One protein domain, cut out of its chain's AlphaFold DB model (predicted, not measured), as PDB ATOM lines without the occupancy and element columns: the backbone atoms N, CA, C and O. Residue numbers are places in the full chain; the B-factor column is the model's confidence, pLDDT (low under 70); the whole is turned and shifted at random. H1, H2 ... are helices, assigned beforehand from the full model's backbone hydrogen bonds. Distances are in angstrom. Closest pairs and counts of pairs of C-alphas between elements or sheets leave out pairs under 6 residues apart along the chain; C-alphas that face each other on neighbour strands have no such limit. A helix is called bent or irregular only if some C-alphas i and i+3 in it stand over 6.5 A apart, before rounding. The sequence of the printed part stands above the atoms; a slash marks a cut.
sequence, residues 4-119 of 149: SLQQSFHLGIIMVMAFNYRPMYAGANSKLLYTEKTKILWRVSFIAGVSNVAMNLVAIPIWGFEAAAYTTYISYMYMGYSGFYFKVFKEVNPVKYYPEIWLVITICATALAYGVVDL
ATOM      1  N   SER A   4     -57.535  -8.169   1.411       61.75
ATOM      2  CA  SER A   4     -57.340  -9.257   2.381       61.75
ATOM      3  C   SER A   4     -57.301 -10.652   1.741       61.75
ATOM      4  O   SER A   4     -56.511 -11.515   2.135       61.75
ATOM      5  N   LEU A   5     -58.108 -10.883   0.700       62.81
ATOM      6  CA  LEU A   5     -58.065 -12.128  -0.075       62.81
ATOM      7  C   LEU A   5     -56.775 -12.212  -0.897       62.81
ATOM      8  O   LEU A   5     -56.221 -13.296  -1.051       62.81
ATOM      9  N   GLN A   6     -56.268 -11.080  -1.387       63.62
ATOM     10  CA  GLN A   6     -55.041 -11.046  -2.179       63.62
ATOM     11  C   GLN A   6     -53.789 -11.346  -1.335       63.62
ATOM     12  O   GLN A   6     -52.932 -12.107  -1.779       63.62
ATOM     13  N   GLN A   7     -53.718 -10.845  -0.096       68.69
ATOM     14  CA  GLN A   7     -52.666 -11.221   0.867       68.69
ATOM     15  C   GLN A   7     -52.682 -12.722   1.189       68.69
ATOM     16  O   GLN A   7     -51.633 -13.368   1.233       68.69
ATOM     17  N   SER A   8     -53.876 -13.305   1.320       73.19
ATOM     18  CA  SER A   8     -54.035 -14.741   1.582       73.19
ATOM     19  C   SER A   8     -53.431 -15.617   0.473       73.19
ATOM     20  O   SER A   8     -52.865 -16.672   0.763       73.19
ATOM     21  N   PHE A   9     -53.477 -15.177  -0.793       75.94
ATOM     22  CA  PHE A   9     -52.849 -15.909  -1.901       75.94
ATOM     23  C   PHE A   9     -51.320 -15.919  -1.802       75.94
ATOM     24  O   PHE A   9     -50.710 -16.972  -1.984       75.94
ATOM     25  N   HIS A  10     -50.693 -14.790  -1.461       82.00
ATOM     26  CA  HIS A  10     -49.236 -14.712  -1.303       82.00
ATOM     27  C   HIS A  10     -48.720 -15.548  -0.125       82.00
ATOM     28  O   HIS A  10     -47.667 -16.181  -0.234       82.00
ATOM     29  N   LEU A  11     -49.476 -15.609   0.973       86.69
ATOM     30  CA  LEU A  11     -49.180 -16.493   2.105       86.69
ATOM     31  C   LEU A  11     -49.366 -17.972   1.756       86.69
ATOM     32  O   LEU A  11     -48.578 -18.817   2.177       86.69
ATOM     33  N   GLY A  12     -50.376 -18.296   0.947       87.31
ATOM     34  CA  GLY A  12     -50.580 -19.652   0.442       87.31
ATOM     35  C   GLY A  12     -49.354 -20.187  -0.303       87.31
ATOM     36  O   GLY A  12     -48.953 -21.328  -0.081       87.31
ATOM     37  N   ILE A  13     -48.709 -19.348  -1.121       90.06
ATOM     38  CA  ILE A  13     -47.510 -19.726  -1.886       90.06
ATOM     39  C   ILE A  13     -46.385 -20.164  -0.948       90.06
ATOM     40  O   ILE A  13     -45.837 -21.253  -1.125       90.06
ATOM     41  N   ILE A  14     -46.050 -19.360   0.065       91.62
ATOM     42  CA  ILE A  14     -44.924 -19.701   0.940       91.62
ATOM     43  C   ILE A  14     -45.206 -20.937   1.788       91.62
ATOM     44  O   ILE A  14     -44.314 -21.765   1.965       91.62
ATOM     45  N   MET A  15     -46.449 -21.115   2.243       90.75
ATOM     46  CA  MET A  15     -46.850 -22.306   2.993       90.75
ATOM     47  C   MET A  15     -46.743 -23.577   2.148       90.75
ATOM     48  O   MET A  15     -46.224 -24.585   2.624       90.75
ATOM     49  N   VAL A  16     -47.178 -23.539   0.884       92.12
ATOM     50  CA  VAL A  16     -47.038 -24.681  -0.035       92.12
ATOM     51  C   VAL A  16     -45.563 -24.963  -0.311       92.12
ATOM     52  O   VAL A  16     -45.119 -26.107  -0.197       92.12
ATOM     53  N   MET A  17     -44.777 -23.927  -0.607       93.44
ATOM     54  CA  MET A  17     -43.351 -24.084  -0.903       93.44
ATOM     55  C   MET A  17     -42.537 -24.539   0.311       93.44
ATOM     56  O   MET A  17     -41.516 -25.205   0.135       93.44
ATOM     57  N   ALA A  18     -43.002 -24.263   1.532       92.38
ATOM     58  CA  ALA A  18     -42.372 -24.748   2.751       92.38
ATOM     59  C   ALA A  18     -42.284 -26.275   2.778       92.38
ATOM     60  O   ALA A  18     -41.308 -26.787   3.308       92.38
ATOM     61  N   PHE A  19     -43.228 -27.009   2.169       92.12
ATOM     62  CA  PHE A  19     -43.233 -28.479   2.143       92.12
ATOM     63  C   PHE A  19     -42.198 -29.112   1.203       92.12
ATOM     64  O   PHE A  19     -41.926 -30.312   1.322       92.12
ATOM     65  N   ASN A  20     -41.552 -28.334   0.333       92.81
ATOM     66  CA  ASN A  20     -40.551 -28.851  -0.607       92.81
ATOM     67  C   ASN A  20     -39.251 -29.323   0.066       92.81
ATOM     68  O   ASN A  20     -38.442 -29.985  -0.572       92.81
ATOM     69  N   TYR A  21     -39.065 -29.065   1.364       90.62
ATOM     70  CA  TYR A  21     -37.966 -29.632   2.160       90.62
ATOM     71  C   TYR A  21     -38.058 -31.158   2.356       90.62
ATOM     72  O   TYR A  21     -37.057 -31.810   2.667       90.62
ATOM     73  N   ARG A  22     -39.259 -31.740   2.211       90.31
ATOM     74  CA  ARG A  22     -39.551 -33.136   2.582       90.31
ATOM     75  C   ARG A  22     -38.684 -34.185   1.879       90.31
ATOM     76  O   ARG A  22     -38.240 -35.090   2.581       90.31
ATOM     77  N   PRO A  23     -38.420 -34.121   0.560       90.50
ATOM     78  CA  PRO A  23     -37.584 -35.118  -0.110       90.50
ATOM     79  C   PRO A  23     -36.166 -35.166   0.467       90.50
ATOM     80  O   PRO A  23     -35.615 -36.245   0.670       90.50
ATOM     81  N   MET A  24     -35.605 -34.003   0.802       91.50
ATOM     82  CA  MET A  24     -34.284 -33.911   1.419       91.50
ATOM     83  C   MET A  24     -34.276 -34.432   2.848       91.50
ATOM     84  O   MET A  24     -33.429 -35.253   3.202       91.50
ATOM     85  N   TYR A  25     -35.279 -34.040   3.632       91.38
ATOM     86  CA  TYR A  25     -35.481 -34.582   4.970       91.38
ATOM     87  C   TYR A  25     -35.584 -36.116   4.950       91.38
ATOM     88  O   TYR A  25     -34.912 -36.799   5.719       91.38
ATOM     89  N   ALA A  26     -36.383 -36.665   4.031       90.06
ATOM     90  CA  ALA A  26     -36.550 -38.104   3.861       90.06
ATOM     91  C   ALA A  26     -35.235 -38.787   3.459       90.06
ATOM     92  O   ALA A  26     -34.874 -39.792   4.063       90.06
ATOM     93  N   GLY A  27     -34.479 -38.220   2.515       88.44
ATOM     94  CA  GLY A  27     -33.189 -38.767   2.086       88.44
ATOM     95  C   GLY A  27     -32.174 -38.886   3.227       88.44
ATOM     96  O   GLY A  27     -31.563 -39.942   3.404       88.44
ATOM     97  N   ALA A  28     -32.034 -37.836   4.045       87.81
ATOM     98  CA  ALA A  28     -31.162 -37.883   5.216       87.81
ATOM     99  C   ALA A  28     -31.664 -38.898   6.253       87.81
ATOM    100  O   ALA A  28     -30.896 -39.714   6.775       87.81
ATOM    101  N   ASN A  29     -32.969 -38.878   6.521       88.38
ATOM    102  CA  ASN A  29     -33.576 -39.698   7.556       88.38
ATOM    103  C   ASN A  29     -33.549 -41.186   7.244       88.38
ATOM    104  O   ASN A  29     -33.209 -41.969   8.124       88.38
ATOM    105  N   SER A  30     -33.874 -41.586   6.016       88.56
ATOM    106  CA  SER A  30     -33.861 -42.992   5.609       88.56
ATOM    107  C   SER A  30     -32.477 -43.607   5.802       88.56
ATOM    108  O   SER A  30     -32.363 -44.724   6.302       88.56
ATOM    109  N   LYS A  31     -31.409 -42.860   5.493       87.81
ATOM    110  CA  LYS A  31     -30.033 -43.334   5.683       87.81
ATOM    111  C   LYS A  31     -29.639 -43.427   7.161       87.81
ATOM    112  O   LYS A  31     -29.021 -44.410   7.572       87.81
ATOM    113  N   LEU A  32     -29.995 -42.427   7.969       86.88
ATOM    114  CA  LEU A  32     -29.727 -42.431   9.415       86.88
ATOM    115  C   LEU A  32     -30.534 -43.503  10.153       86.88
ATOM    116  O   LEU A  32     -30.026 -44.099  11.098       86.88
ATOM    117  N   LEU A  33     -31.764 -43.769   9.713       89.00
ATOM    118  CA  LEU A  33     -32.613 -44.825  10.254       89.00
ATOM    119  C   LEU A  33     -32.049 -46.208   9.919       89.00
ATOM    120  O   LEU A  33     -31.924 -47.035  10.813       89.00
ATOM    121  N   TYR A  34     -31.634 -46.426   8.666       89.00
ATOM    122  CA  TYR A  34     -31.002 -47.678   8.234       89.00
ATOM    123  C   TYR A  34     -29.707 -47.990   9.000       89.00
ATOM    124  O   TYR A  34     -29.372 -49.145   9.218       89.00
ATOM    125  N   THR A  35     -28.976 -46.956   9.422       88.06
ATOM    126  CA  THR A  35     -27.737 -47.088  10.210       88.06
ATOM    127  C   THR A  35     -27.967 -46.992  11.722       88.06
ATOM    128  O   THR A  35     -27.011 -46.853  12.486       88.06
ATOM    129  N   GLU A  36     -29.234 -47.028  12.153       87.19
ATOM    130  CA  GLU A  36     -29.686 -46.969  13.550       87.19
ATOM    131  C   GLU A  36     -29.201 -45.727  14.331       87.19
ATOM    132  O   GLU A  36     -29.244 -45.666  15.561       87.19
ATOM    133  N   LYS A  37     -28.787 -44.659  13.637       84.25
ATOM    134  CA  LYS A  37     -28.334 -43.388  14.233       84.25
ATOM    135  C   LYS A  37     -29.507 -42.442  14.527       84.25
ATOM    136  O   LYS A  37     -29.471 -41.249  14.217       84.25
ATOM    137  N   THR A  38     -30.551 -42.952  15.178       83.50
ATOM    138  CA  THR A  38     -31.835 -42.247  15.378       83.50
ATOM    139  C   THR A  38     -31.759 -41.040  16.315       83.50
ATOM    140  O   THR A  38     -32.557 -40.110  16.199       83.50
ATOM    141  N   LYS A  39     -30.752 -40.984  17.197       83.75
ATOM    142  CA  LYS A  39     -30.542 -39.863  18.133       83.75
ATOM    143  C   LYS A  39     -30.394 -38.508  17.428       83.75
ATOM    144  O   LYS A  39     -30.695 -37.471  18.014       83.75
ATOM    145  N   ILE A  40     -29.921 -38.504  16.182       84.31
ATOM    146  CA  ILE A  40     -29.743 -37.282  15.386       84.31
ATOM    147  C   ILE A  40     -31.074 -36.823  14.782       84.31
ATOM    148  O   ILE A  40     -31.336 -35.624  14.764       84.31
ATOM    149  N   LEU A  41     -31.937 -37.762  14.380       84.62
ATOM    150  CA  LEU A  41     -33.243 -37.482  13.769       84.62
ATOM    151  C   LEU A  41     -34.094 -36.583  14.670       84.62
ATOM    152  O   LEU A  41     -34.574 -35.533  14.246       84.62
ATOM    153  N   TRP A  42     -34.230 -36.978  15.938       86.00
ATOM    154  CA  TRP A  42     -35.048 -36.235  16.891       86.00
ATOM    155  C   TRP A  42     -34.425 -34.892  17.282       86.00
ATOM    156  O   TRP A  42     -35.144 -33.926  17.498       86.00
ATOM    157  N   ARG A  43     -33.089 -34.777  17.308       89.06
ATOM    158  CA  ARG A  43     -32.418 -33.488  17.554       89.06
ATOM    159  C   ARG A  43     -32.721 -32.472  16.458       89.06
ATOM    160  O   ARG A  43     -32.976 -31.315  16.771       89.06
ATOM    161  N   VAL A  44     -32.704 -32.895  15.194       90.19
ATOM    162  CA  VAL A  44     -32.994 -32.008  14.057       90.19
ATOM    163  C   VAL A  44     -34.423 -31.483  14.122       90.19
ATOM    164  O   VAL A  44     -34.625 -30.270  14.071       90.19
ATOM    165  N   SER A  45     -35.403 -32.373  14.285       90.81
ATOM    166  CA  SER A  45     -36.813 -31.981  14.360       90.81
ATOM    167  C   SER A  45     -37.122 -31.162  15.613       90.81
ATOM    168  O   SER A  45     -37.871 -30.190  15.535       90.81
ATOM    169  N   PHE A  46     -36.500 -31.488  16.749       93.62
ATOM    170  CA  PHE A  46     -36.665 -30.738  17.991       93.62
ATOM    171  C   PHE A  46     -36.109 -29.315  17.878       93.62
ATOM    172  O   PHE A  46     -36.812 -28.361  18.196       93.62
ATOM    173  N   ILE A  47     -34.884 -29.146  17.367       93.56
ATOM    174  CA  ILE A  47     -34.292 -27.813  17.166       93.56
ATOM    175  C   ILE A  47     -35.111 -27.011  16.147       93.56
ATOM    176  O   ILE A  47     -35.351 -25.823  16.358       93.56
ATOM    177  N   ALA A  48     -35.596 -27.644  15.076       92.75
ATOM    178  CA  ALA A  48     -36.476 -26.992  14.107       92.75
ATOM    179  C   ALA A  48     -37.792 -26.512  14.747       92.75
ATOM    180  O   ALA A  48     -38.214 -25.384  14.511       92.75
ATOM    181  N   GLY A  49     -38.417 -27.334  15.594       93.81
ATOM    182  CA  GLY A  49     -39.646 -26.970  16.303       93.81
ATOM    183  C   GLY A  49     -39.435 -25.856  17.329       93.81
ATOM    184  O   GLY A  49     -40.172 -24.875  17.337       93.81
ATOM    185  N   VAL A  50     -38.394 -25.959  18.160       96.19
ATOM    186  CA  VAL A  50     -38.074 -24.934  19.167       96.19
ATOM    187  C   VAL A  50     -37.702 -23.609  18.502       96.19
ATOM    188  O   VAL A  50     -38.192 -22.565  18.924       96.19
ATOM    189  N   SER A  51     -36.885 -23.639  17.444       94.00
ATOM    190  CA  SER A  51     -36.553 -22.426  16.686       94.00
ATOM    191  C   SER A  51     -37.790 -21.802  16.044       94.00
ATOM    192  O   SER A  51     -37.935 -20.587  16.108       94.00
ATOM    193  N   ASN A  52     -38.722 -22.604  15.519       95.75
ATOM    194  CA  ASN A  52     -39.982 -22.097  14.982       95.75
ATOM    195  C   ASN A  52     -40.801 -21.344  16.035       95.75
ATOM    196  O   ASN A  52     -41.211 -20.210  15.802       95.75
ATOM    197  N   VAL A  53     -41.006 -21.957  17.204       95.00
ATOM    198  CA  VAL A  53     -41.763 -21.342  18.302       95.00
ATOM    199  C   VAL A  53     -41.068 -20.072  18.785       95.00
ATOM    200  O   VAL A  53     -41.714 -19.036  18.903       95.00
ATOM    201  N   ALA A  54     -39.751 -20.119  19.002       95.00
ATOM    202  CA  ALA A  54     -38.977 -18.961  19.438       95.00
ATOM    203  C   ALA A  54     -39.069 -17.800  18.435       95.00
ATOM    204  O   ALA A  54     -39.319 -16.662  18.827       95.00
ATOM    205  N   MET A  55     -38.925 -18.088  17.138       93.75
ATOM    206  CA  MET A  55     -39.064 -17.079  16.089       93.75
ATOM    207  C   MET A  55     -40.492 -16.540  16.021       93.75
ATOM    208  O   MET A  55     -40.663 -15.335  15.910       93.75
ATOM    209  N   ASN A  56     -41.515 -17.387  16.147       94.56
ATOM    210  CA  ASN A  56     -42.915 -16.960  16.143       94.56
ATOM    211  C   ASN A  56     -43.263 -16.035  17.308       94.56
ATOM    212  O   ASN A  56     -43.934 -15.028  17.097       94.56
ATOM    213  N   LEU A  57     -42.770 -16.325  18.512       93.75
ATOM    214  CA  LEU A  57     -43.005 -15.480  19.686       93.75
ATOM    215  C   LEU A  57     -42.449 -14.061  19.514       93.75
ATOM    216  O   LEU A  57     -43.031 -13.119  20.042       93.75
ATOM    217  N   VAL A  58     -41.352 -13.902  18.768       93.50
ATOM    218  CA  VAL A  58     -40.743 -12.591  18.490       93.50
ATOM    219  C   VAL A  58     -41.346 -11.939  17.245       93.50
ATOM    220  O   VAL A  58     -41.595 -10.738  17.230       93.50
ATOM    221  N   ALA A  59     -41.590 -12.716  16.192       92.06
ATOM    222  CA  ALA A  59     -41.969 -12.212  14.878       92.06
ATOM    223  C   ALA A  59     -43.455 -11.833  14.787       92.06
ATOM    224  O   ALA A  59     -43.786 -10.851  14.123       92.06
ATOM    225  N   ILE A  60     -44.345 -12.564  15.469       92.38
ATOM    226  CA  ILE A  60     -45.793 -12.301  15.430       92.38
ATOM    227  C   ILE A  60     -46.150 -10.934  16.042       92.38
ATOM    228  O   ILE A  60     -46.916 -10.204  15.415       92.38
ATOM    229  N   PRO A  61     -45.602 -10.525  17.205       90.50
ATOM    230  CA  PRO A  61     -45.868  -9.193  17.753       90.50
ATOM    231  C   PRO A  61     -45.382  -8.036  16.868       90.50
ATOM    232  O   PRO A  61     -45.945  -6.949  16.937       90.50
ATOM    233  N   ILE A  62     -44.338  -8.251  16.059       92.00
ATOM    234  CA  ILE A  62     -43.698  -7.197  15.256       92.00
ATOM    235  C   ILE A  62     -44.336  -7.088  13.866       92.00
ATOM    236  O   ILE A  62     -44.642  -5.989  13.410       92.00
ATOM    237  N   TRP A  63     -44.529  -8.220  13.185       87.19
ATOM    238  CA  TRP A  63     -44.948  -8.282  11.778       87.19
ATOM    239  C   TRP A  63     -46.332  -8.919  11.576       87.19
ATOM    240  O   TRP A  63     -46.775  -9.097  10.443       87.19
ATOM    241  N   GLY A  64     -47.037  -9.260  12.656       88.31
ATOM    242  CA  GLY A  64     -48.365  -9.867  12.605       88.31
ATOM    243  C   GLY A  64     -48.347 -11.358  12.254       88.31
ATOM    244  O   GLY A  64     -47.323 -12.037  12.309       88.31
ATOM    245  N   PHE A  65     -49.517 -11.895  11.899       86.94
ATOM    246  CA  PHE A  65     -49.695 -13.334  11.661       86.94
ATOM    247  C   PHE A  65     -48.948 -13.846  10.418       86.94
ATOM    248  O   PHE A  65     -48.569 -15.015  10.372       86.94
ATOM    249  N   GLU A  66     -48.696 -12.985   9.427       88.31
ATOM    250  CA  GLU A  66     -47.977 -13.337   8.195       88.31
ATOM    251  C   GLU A  66     -46.556 -13.828   8.484       88.31
ATOM    252  O   GLU A  66     -46.047 -14.743   7.831       88.31
ATOM    253  N   ALA A  67     -45.942 -13.268   9.529       89.94
ATOM    254  CA  ALA A  67     -44.619 -13.634  10.000       89.94
ATOM    255  C   ALA A  67     -44.510 -15.132  10.308       89.94
ATOM    256  O   ALA A  67     -43.472 -15.739  10.042       89.94
ATOM    257  N   ALA A  68     -45.600 -15.746  10.785       91.00
ATOM    258  CA  ALA A  68     -45.637 -17.163  11.121       91.00
ATOM    259  C   ALA A  68     -45.426 -18.079   9.907       91.00
ATOM    260  O   ALA A  68     -44.882 -19.178  10.038       91.00
ATOM    261  N   ALA A  69     -45.819 -17.635   8.713       91.50
ATOM    262  CA  ALA A  69     -45.603 -18.397   7.491       91.50
ATOM    263  C   ALA A  69     -44.118 -18.381   7.083       91.50
ATOM    264  O   ALA A  69     -43.555 -19.427   6.751       91.50
ATOM    265  N   TYR A  70     -43.459 -17.221   7.180       92.19
ATOM    266  CA  TYR A  70     -42.036 -17.063   6.853       92.19
ATOM    267  C   TYR A  70     -41.120 -17.797   7.840       92.19
ATOM    268  O   TYR A  70     -40.205 -18.508   7.426       92.19
ATOM    269  N   THR A  71     -41.371 -17.676   9.142       94.62
ATOM    270  CA  THR A  71     -40.605 -18.400  10.174       94.62
ATOM    271  C   THR A  71     -40.760 -19.912  10.013       94.62
ATOM    272  O   THR A  71     -39.777 -20.641  10.106       94.62
ATOM    273  N   THR A  72     -41.963 -20.395   9.688       94.00
ATOM    274  CA  THR A  72     -42.223 -21.818   9.410       94.00
ATOM    275  C   THR A  72     -41.500 -22.308   8.175       94.00
ATOM    276  O   THR A  72     -40.866 -23.362   8.225       94.00
ATOM    277  N   TYR A  73     -41.500 -21.520   7.104       94.25
ATOM    278  CA  TYR A  73     -40.696 -21.813   5.925       94.25
ATOM    279  C   TYR A  73     -39.207 -21.965   6.279       94.25
ATOM    280  O   TYR A  73     -38.594 -22.976   5.932       94.25
ATOM    281  N   ILE A  74     -38.637 -21.024   7.038       94.31
ATOM    282  CA  ILE A  74     -37.227 -21.067   7.463       94.31
ATOM    283  C   ILE A  74     -36.946 -22.297   8.338       94.31
ATOM    284  O   ILE A  74     -35.974 -23.018   8.096       94.31
ATOM    285  N   SER A  75     -37.801 -22.584   9.321       94.75
ATOM    286  CA  SER A  75     -37.661 -23.760  10.186       94.75
ATOM    287  C   SER A  75     -37.726 -25.069   9.399       94.75
ATOM    288  O   SER A  75     -36.977 -26.001   9.699       94.75
ATOM    289  N   TYR A  76     -38.571 -25.151   8.368       94.50
ATOM    290  CA  TYR A  76     -38.666 -26.328   7.499       94.50
ATOM    291  C   TYR A  76     -37.445 -26.475   6.591       94.50
ATOM    292  O   TYR A  76     -36.938 -27.588   6.446       94.50
ATOM    293  N   MET A  77     -36.897 -25.379   6.057       94.69
ATOM    294  CA  MET A  77     -35.615 -25.428   5.345       94.69
ATOM    295  C   MET A  77     -34.500 -25.932   6.272       94.69
ATOM    296  O   MET A  77     -33.781 -26.870   5.931       94.69
ATOM    297  N   TYR A  78     -34.399 -25.401   7.491       93.81
ATOM    298  CA  TYR A  78     -33.440 -25.917   8.467       93.81
ATOM    299  C   TYR A  78     -33.640 -27.420   8.720       93.81
ATOM    300  O   TYR A  78     -32.686 -28.198   8.643       93.81
ATOM    301  N   MET A  79     -34.877 -27.856   8.962       93.31
ATOM    302  CA  MET A  79     -35.200 -29.262   9.215       93.31
ATOM    303  C   MET A  79     -34.811 -30.172   8.044       93.31
ATOM    304  O   MET A  79     -34.274 -31.253   8.267       93.31
ATOM    305  N   GLY A  80     -35.052 -29.744   6.802       91.94
ATOM    306  CA  GLY A  80     -34.786 -30.559   5.617       91.94
ATOM    307  C   GLY A  80     -33.315 -30.709   5.272       91.94
ATOM    308  O   GLY A  80     -32.901 -31.781   4.835       91.94
ATOM    309  N   TYR A  81     -32.522 -29.661   5.487       93.12
ATOM    310  CA  TYR A  81     -31.141 -29.615   5.013       93.12
ATOM    311  C   TYR A  81     -30.099 -29.860   6.113       93.12
ATOM    312  O   TYR A  81     -29.027 -30.389   5.821       93.12
ATOM    313  N   SER A  82     -30.392 -29.549   7.382       90.25
ATOM    314  CA  SER A  82     -29.422 -29.684   8.489       90.25
ATOM    315  C   SER A  82     -28.908 -31.114   8.693       90.25
ATOM    316  O   SER A  82     -27.740 -31.299   9.042       90.25
ATOM    317  N   GLY A  83     -29.733 -32.130   8.406       88.44
ATOM    318  CA  GLY A  83     -29.380 -33.551   8.523       88.44
ATOM    319  C   GLY A  83     -28.092 -33.938   7.781       88.44
ATOM    320  O   GLY A  83     -27.305 -34.738   8.284       88.44
ATOM    321  N   PHE A  84     -27.824 -33.304   6.637       88.56
ATOM    322  CA  PHE A  84     -26.654 -33.580   5.798       88.56
ATOM    323  C   PHE A  84     -25.340 -32.998   6.348       88.56
ATOM    324  O   PHE A  84     -24.252 -33.413   5.941       88.56
ATOM    325  N   TYR A  85     -25.412 -32.050   7.286       88.69
ATOM    326  CA  TYR A  85     -24.232 -31.384   7.846       88.69
ATOM    327  C   TYR A  85     -23.661 -32.089   9.080       88.69
ATOM    328  O   TYR A  85     -22.527 -31.802   9.473       88.69
ATOM    329  N   PHE A  86     -24.389 -33.041   9.672       88.69
ATOM    330  CA  PHE A  86     -23.888 -33.811  10.809       88.69
ATOM    331  C   PHE A  86     -22.702 -34.689  10.405       88.69
ATOM    332  O   PHE A  86     -22.758 -35.407   9.409       88.69
ATOM    333  N   LYS A  87     -21.648 -34.696  11.233       85.06
ATOM    334  CA  LYS A  87     -20.460 -35.549  11.029       85.06
ATOM    335  C   LYS A  87     -20.838 -37.019  10.847       85.06
ATOM    336  O   LYS A  87     -20.436 -37.636   9.872       85.06
ATOM    337  N   VAL A  88     -21.724 -37.516  11.711       86.44
ATOM    338  CA  VAL A  88     -22.226 -38.896  11.659       86.44
ATOM    339  C   VAL A  88     -22.891 -39.212  10.320       86.44
ATOM    340  O   VAL A  88     -22.702 -40.305   9.807       86.44
ATOM    341  N   PHE A  89     -23.629 -38.268   9.718       87.19
ATOM    342  CA  PHE A  89     -24.221 -38.475   8.393       87.19
ATOM    343  C   PHE A  89     -23.146 -38.593   7.305       87.19
ATOM    344  O   PHE A  89     -23.227 -39.472   6.451       87.19
ATOM    345  N   LYS A  90     -22.124 -37.732   7.356       85.94
ATOM    346  CA  LYS A  90     -21.008 -37.731   6.398       85.94
ATOM    347  C   LYS A  90     -20.145 -38.992   6.498       85.94
ATOM    348  O   LYS A  90     -19.621 -39.441   5.490       85.94
ATOM    349  N   GLU A  91     -20.018 -39.573   7.688       86.50
ATOM    350  CA  GLU A  91     -19.271 -40.818   7.915       86.50
ATOM    351  C   GLU A  91     -19.997 -42.046   7.355       86.50
ATOM    352  O   GLU A  91     -19.371 -42.934   6.783       86.50
ATOM    353  N   VAL A  92     -21.327 -42.102   7.487       84.94
ATOM    354  CA  VAL A  92     -22.120 -43.263   7.041       84.94
ATOM    355  C   VAL A  92     -22.542 -43.198   5.573       84.94
ATOM    356  O   VAL A  92     -23.131 -44.152   5.050       84.94
ATOM    357  N   ASN A  93     -22.304 -42.068   4.905       82.88
ATOM    358  CA  ASN A  93     -22.767 -41.831   3.549       82.88
ATOM    359  C   ASN A  93     -21.640 -41.310   2.643       82.88
ATOM    360  O   ASN A  93     -21.307 -40.127   2.702       82.88
ATOM    361  N   PRO A  94     -21.092 -42.159   1.756       78.06
ATOM    362  CA  PRO A  94     -20.053 -41.742   0.817       78.06
ATOM    363  C   PRO A  94     -20.597 -40.896  -0.349       78.06
ATOM    364  O   PRO A  94     -19.821 -40.317  -1.107       78.06
ATOM    365  N   VAL A  95     -21.922 -40.822  -0.524       83.69
ATOM    366  CA  VAL A  95     -22.555 -40.126  -1.652       83.69
ATOM    367  C   VAL A  95     -22.695 -38.633  -1.359       83.69
ATOM    368  O   VAL A  95     -23.150 -38.221  -0.291       83.69
ATOM    369  N   LYS A  96     -22.354 -37.798  -2.345       81.19
ATOM    370  CA  LYS A  96     -22.532 -36.343  -2.276       81.19
ATOM    371  C   LYS A  96     -23.970 -35.964  -2.639       81.19
ATOM    372  O   LYS A  96     -24.373 -36.107  -3.788       81.19
ATOM    373  N   TYR A  97     -24.717 -35.445  -1.666       81.69
ATOM    374  CA  TYR A  97     -26.112 -35.008  -1.841       81.69
ATOM    375  C   TYR A  97     -26.270 -33.525  -2.223       81.69
ATOM    376  O   TYR A  97     -27.367 -33.113  -2.582       81.69
ATOM    377  N   TYR A  98     -25.192 -32.733  -2.164       88.44
ATOM    378  CA  TYR A  98     -25.181 -31.296  -2.493       88.44
ATOM    379  C   TYR A  98     -26.347 -30.491  -1.869       88.44
ATOM    380  O   TYR A  98     -27.083 -29.813  -2.594       88.44
ATOM    381  N   PRO A  99     -26.563 -30.574  -0.539       89.88
ATOM    382  CA  PRO A  99     -27.702 -29.940   0.131       89.88
ATOM    383  C   PRO A  99     -27.772 -28.421  -0.094       89.88
ATOM    384  O   PRO A  99     -28.866 -27.871  -0.175       89.88
ATOM    385  N   GLU A 100     -26.631 -27.745  -0.249       90.19
ATOM    386  CA  GLU A 100     -26.538 -26.310  -0.530       90.19
ATOM    387  C   GLU A 100     -27.186 -25.959  -1.876       90.19
ATOM    388  O   GLU A 100     -27.966 -25.012  -1.969       90.19
ATOM    389  N   ILE A 101     -26.899 -26.749  -2.917       91.38
ATOM    390  CA  ILE A 101     -27.422 -26.524  -4.271       91.38
ATOM    391  C   ILE A 101     -28.941 -26.679  -4.267       91.38
ATOM    392  O   ILE A 101     -29.658 -25.847  -4.813       91.38
ATOM    393  N   TRP A 102     -29.442 -27.721  -3.610       92.12
ATOM    394  CA  TRP A 102     -30.877 -27.974  -3.518       92.12
ATOM    395  C   TRP A 102     -31.621 -26.938  -2.678       92.12
ATOM    396  O   TRP A 102     -32.741 -26.565  -3.029       92.12
ATOM    397  N   LEU A 103     -30.995 -26.416  -1.621       93.12
ATOM    398  CA  LEU A 103     -31.539 -25.295  -0.861       93.12
ATOM    399  C   LEU A 103     -31.673 -24.055  -1.753       93.12
ATOM    400  O   LEU A 103     -32.747 -23.458  -1.802       93.12
ATOM    401  N   VAL A 104     -30.627 -23.712  -2.512       94.06
ATOM    402  CA  VAL A 104     -30.661 -22.589  -3.464       94.06
ATOM    403  C   VAL A 104     -31.734 -22.810  -4.529       94.06
ATOM    404  O   VAL A 104     -32.525 -21.908  -4.781       94.06
ATOM    405  N   ILE A 105     -31.833 -24.014  -5.102       93.38
ATOM    406  CA  ILE A 105     -32.895 -24.360  -6.060       93.38
ATOM    407  C   ILE A 105     -34.278 -24.172  -5.430       93.38
ATOM    408  O   ILE A 105     -35.163 -23.625  -6.080       93.38
ATOM    409  N   THR A 106     -34.471 -24.583  -4.175       93.19
ATOM    410  CA  THR A 106     -35.757 -24.441  -3.474       93.19
ATOM    411  C   THR A 106     -36.118 -22.973  -3.270       93.19
ATOM    412  O   THR A 106     -37.247 -22.583  -3.556       93.19
ATOM    413  N   ILE A 107     -35.160 -22.145  -2.847       93.69
ATOM    414  CA  ILE A 107     -35.353 -20.699  -2.666       93.69
ATOM    415  C   ILE A 107     -35.664 -20.028  -4.012       93.69
ATOM    416  O   ILE A 107     -36.632 -19.276  -4.118       93.69
ATOM    417  N   CYS A 108     -34.901 -20.346  -5.061       94.06
ATOM    418  CA  CYS A 108     -35.149 -19.848  -6.413       94.06
ATOM    419  C   CYS A 108     -36.523 -20.289  -6.934       94.06
ATOM    420  O   CYS A 108     -37.245 -19.486  -7.516       94.06
ATOM    421  N   ALA A 109     -36.923 -21.539  -6.690       92.25
ATOM    422  CA  ALA A 109     -38.242 -22.038  -7.057       92.25
ATOM    423  C   ALA A 109     -39.353 -21.292  -6.308       92.25
ATOM    424  O   ALA A 109     -40.371 -20.961  -6.911       92.25
ATOM    425  N   THR A 110     -39.164 -20.982  -5.019       92.94
ATOM    426  CA  THR A 110     -40.104 -20.154  -4.248       92.94
ATOM    427  C   THR A 110     -40.234 -18.759  -4.855       92.94
ATOM    428  O   THR A 110     -41.354 -18.299  -5.064       92.94
ATOM    429  N   ALA A 111     -39.124 -18.111  -5.222       91.62
ATOM    430  CA  ALA A 111     -39.153 -16.808  -5.888       91.62
ATOM    431  C   ALA A 111     -39.854 -16.861  -7.259       91.62
ATOM    432  O   ALA A 111     -40.682 -16.006  -7.572       91.62
ATOM    433  N   LEU A 112     -39.586 -17.897  -8.062       91.12
ATOM    434  CA  LEU A 112     -40.267 -18.112  -9.341       91.12
ATOM    435  C   LEU A 112     -41.773 -18.341  -9.158       91.12
ATOM    436  O   LEU A 112     -42.561 -17.841  -9.959       91.12
ATOM    437  N   ALA A 113     -42.190 -19.045  -8.103       90.19
ATOM    438  CA  ALA A 113     -43.603 -19.275  -7.812       90.19
ATOM    439  C   ALA A 113     -44.367 -17.961  -7.571       90.19
ATOM    440  O   ALA A 113     -45.491 -17.820  -8.057       90.19
ATOM    441  N   TYR A 114     -43.740 -16.979  -6.911       89.38
ATOM    442  CA  TYR A 114     -44.302 -15.632  -6.773       89.38
ATOM    443  C   TYR A 114     -44.459 -14.919  -8.119       89.38
ATOM    444  O   TYR A 114     -45.479 -14.285  -8.345       89.38
ATOM    445  N   GLY A 115     -43.507 -15.058  -9.046       86.62
ATOM    446  CA  GLY A 115     -43.629 -14.454 -10.380       86.62
ATOM    447  C   GLY A 115     -44.680 -15.127 -11.272       86.62
ATOM    448  O   GLY A 115     -45.326 -14.475 -12.087       86.62
ATOM    449  N   VAL A 116     -44.875 -16.440 -11.122       86.94
ATOM    450  CA  VAL A 116     -45.793 -17.226 -11.961       86.94
ATOM    451  C   VAL A 116     -47.254 -17.051 -11.538       86.94
ATOM    452  O   VAL A 116     -48.153 -17.198 -12.372       86.94
ATOM    453  N   VAL A 117     -47.526 -16.733 -10.267       84.25
ATOM    454  CA  VAL A 117     -48.903 -16.650  -9.747       84.25
ATOM    455  C   VAL A 117     -49.731 -15.558 -10.425       84.25
ATOM    456  O   VAL A 117     -50.923 -15.768 -10.649       84.25
ATOM    457  N   ASP A 118     -49.110 -14.457 -10.840       83.69
ATOM    458  CA  ASP A 118     -49.800 -13.331 -11.479       83.69
ATOM    459  C   ASP A 118     -49.928 -13.483 -13.006       83.69
ATOM    460  O   ASP A 118     -50.553 -12.661 -13.675       83.69
ATOM    461  N   LEU A 119     -49.379 -14.559 -13.584       86.88
ATOM    462  CA  LEU A 119     -49.456 -14.811 -15.023       86.88
ATOM    463  C   LEU A 119     -50.841 -15.302 -15.464       86.88
ATOM    464  O   LEU A 119     -51.587 -15.949 -14.717       86.88
TER     465      LEU A 119
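This is residues 4 to 119 of the 149 residues of the protein "Lipopolysaccharide biosynthesis protein" of Cyclobacteriaceae bacterium (UniProt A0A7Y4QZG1). What shape do these atoms make? They make a flat bundle of long, roughly aligned helices, with H3 in the middle, H2 along one side of it and H5 along another, and the bent helix H1 packed on both H3 and H5. The small helix H4 sits at one end of the bundle, near the H1b arm of H1. What is it built of? The printed part has 116 residues with five named helices, in the order H1, H2, H3, H4, H5, and no named strand, and its class is all helix. The whole is only just compact, close to loose, with a radius of gyration of the C-alphas of 15.9 A, and the C-alphas span 49 by 33 by 17 A.

Where does the first helix run? H1, residues 4 to 34, was assigned as one helix by its hydrogen bonds, but it is bent, with C-alphas 20 and 23 at 7.0 A. Its arm H1a, residues 4 to 20, begins at C-alpha 4 at (-57.340, -9.257, 2.381) and is 26.0 A long from first to last C-alpha; its arm H1b, residues 23 to 34, is 16.5 A long. Which two long helices follow? H2, residues 38 to 63, is 36.6 A long, with a kink of 32 degrees near residue 57; it is neither bent nor irregular, but only just: C-alphas 58 and 61 are 6.2 A apart. H3, residues 67 to 85, is 27.1 A long, with a kink of 26 degrees near residue 79, and it is only just irregular: C-alphas 80 and 83 are 6.8 A apart. What comes last? H4 is residues 87 to 92, and H5, residues 99 to 117, is 26.9 A long and ends at C-alpha 117 at (-48.903, -16.650, -9.747).

What does H1a touch? H3 touches it with residues 69 to 77 alone, at a shallow tilt of 9 degrees, the same way, and the closest C-alphas are those of Ala 18 and Tyr 73, 4.6 A apart. H5 touches it with residues 106 to 114 alone, at a shallow tilt of 25 degrees, opposite ways, the closest C-alphas being those of Met 17 and Thr 110 at 6.1 A. How does H1b stand? Its line is at a shallow tilt of 33 degrees to that of H1a, only just short of steep. It touches H3 at a steep tilt of 42 degrees, the closest C-alphas being those of Tyr 25 and Gly 80 at 4.1 A. With H2 it forms a helical hairpin, where the closest C-alphas, of Leu 32 and Thr 38, are 6.3 A apart. What else touches H3? H2 and H3 form a helical hairpin at a shallow tilt of 24 degrees, with the C-alphas of Ala 48 and Ser 75 closest at 5.2 A. H5 touches H3 at a shallow tilt of 28 degrees, opposite ways, with the C-alphas of Tyr 81 and Pro 99 closest at 6.0 A, while H2 and H5 are apart. What of H4 and the backbones? H4 is close to H1b but not clearly touching, with the C-alphas of Leu 32 and Phe 89 closest at 6.9 A. Every O i to N i+4 pair is within hydrogen-bond range in H4 and H5; the counts are 9 of 13 in H1a, 7 of 8 in H1b, 18 of 22 in H2 and 12 of 15 in H3.

How large is it? The two C-alphas farthest apart, those of Ser 4 and Glu 91, are 49.8 A apart. Is the printed part unbroken? It has no cut; the links H1 to H2, H2 to H3 and H3 to H4 are tight, and the link H4 to H5 is short. Where is confidence low? The mean pLDDT of the printed part is 88.8, and residues 4 to 7 are under 70.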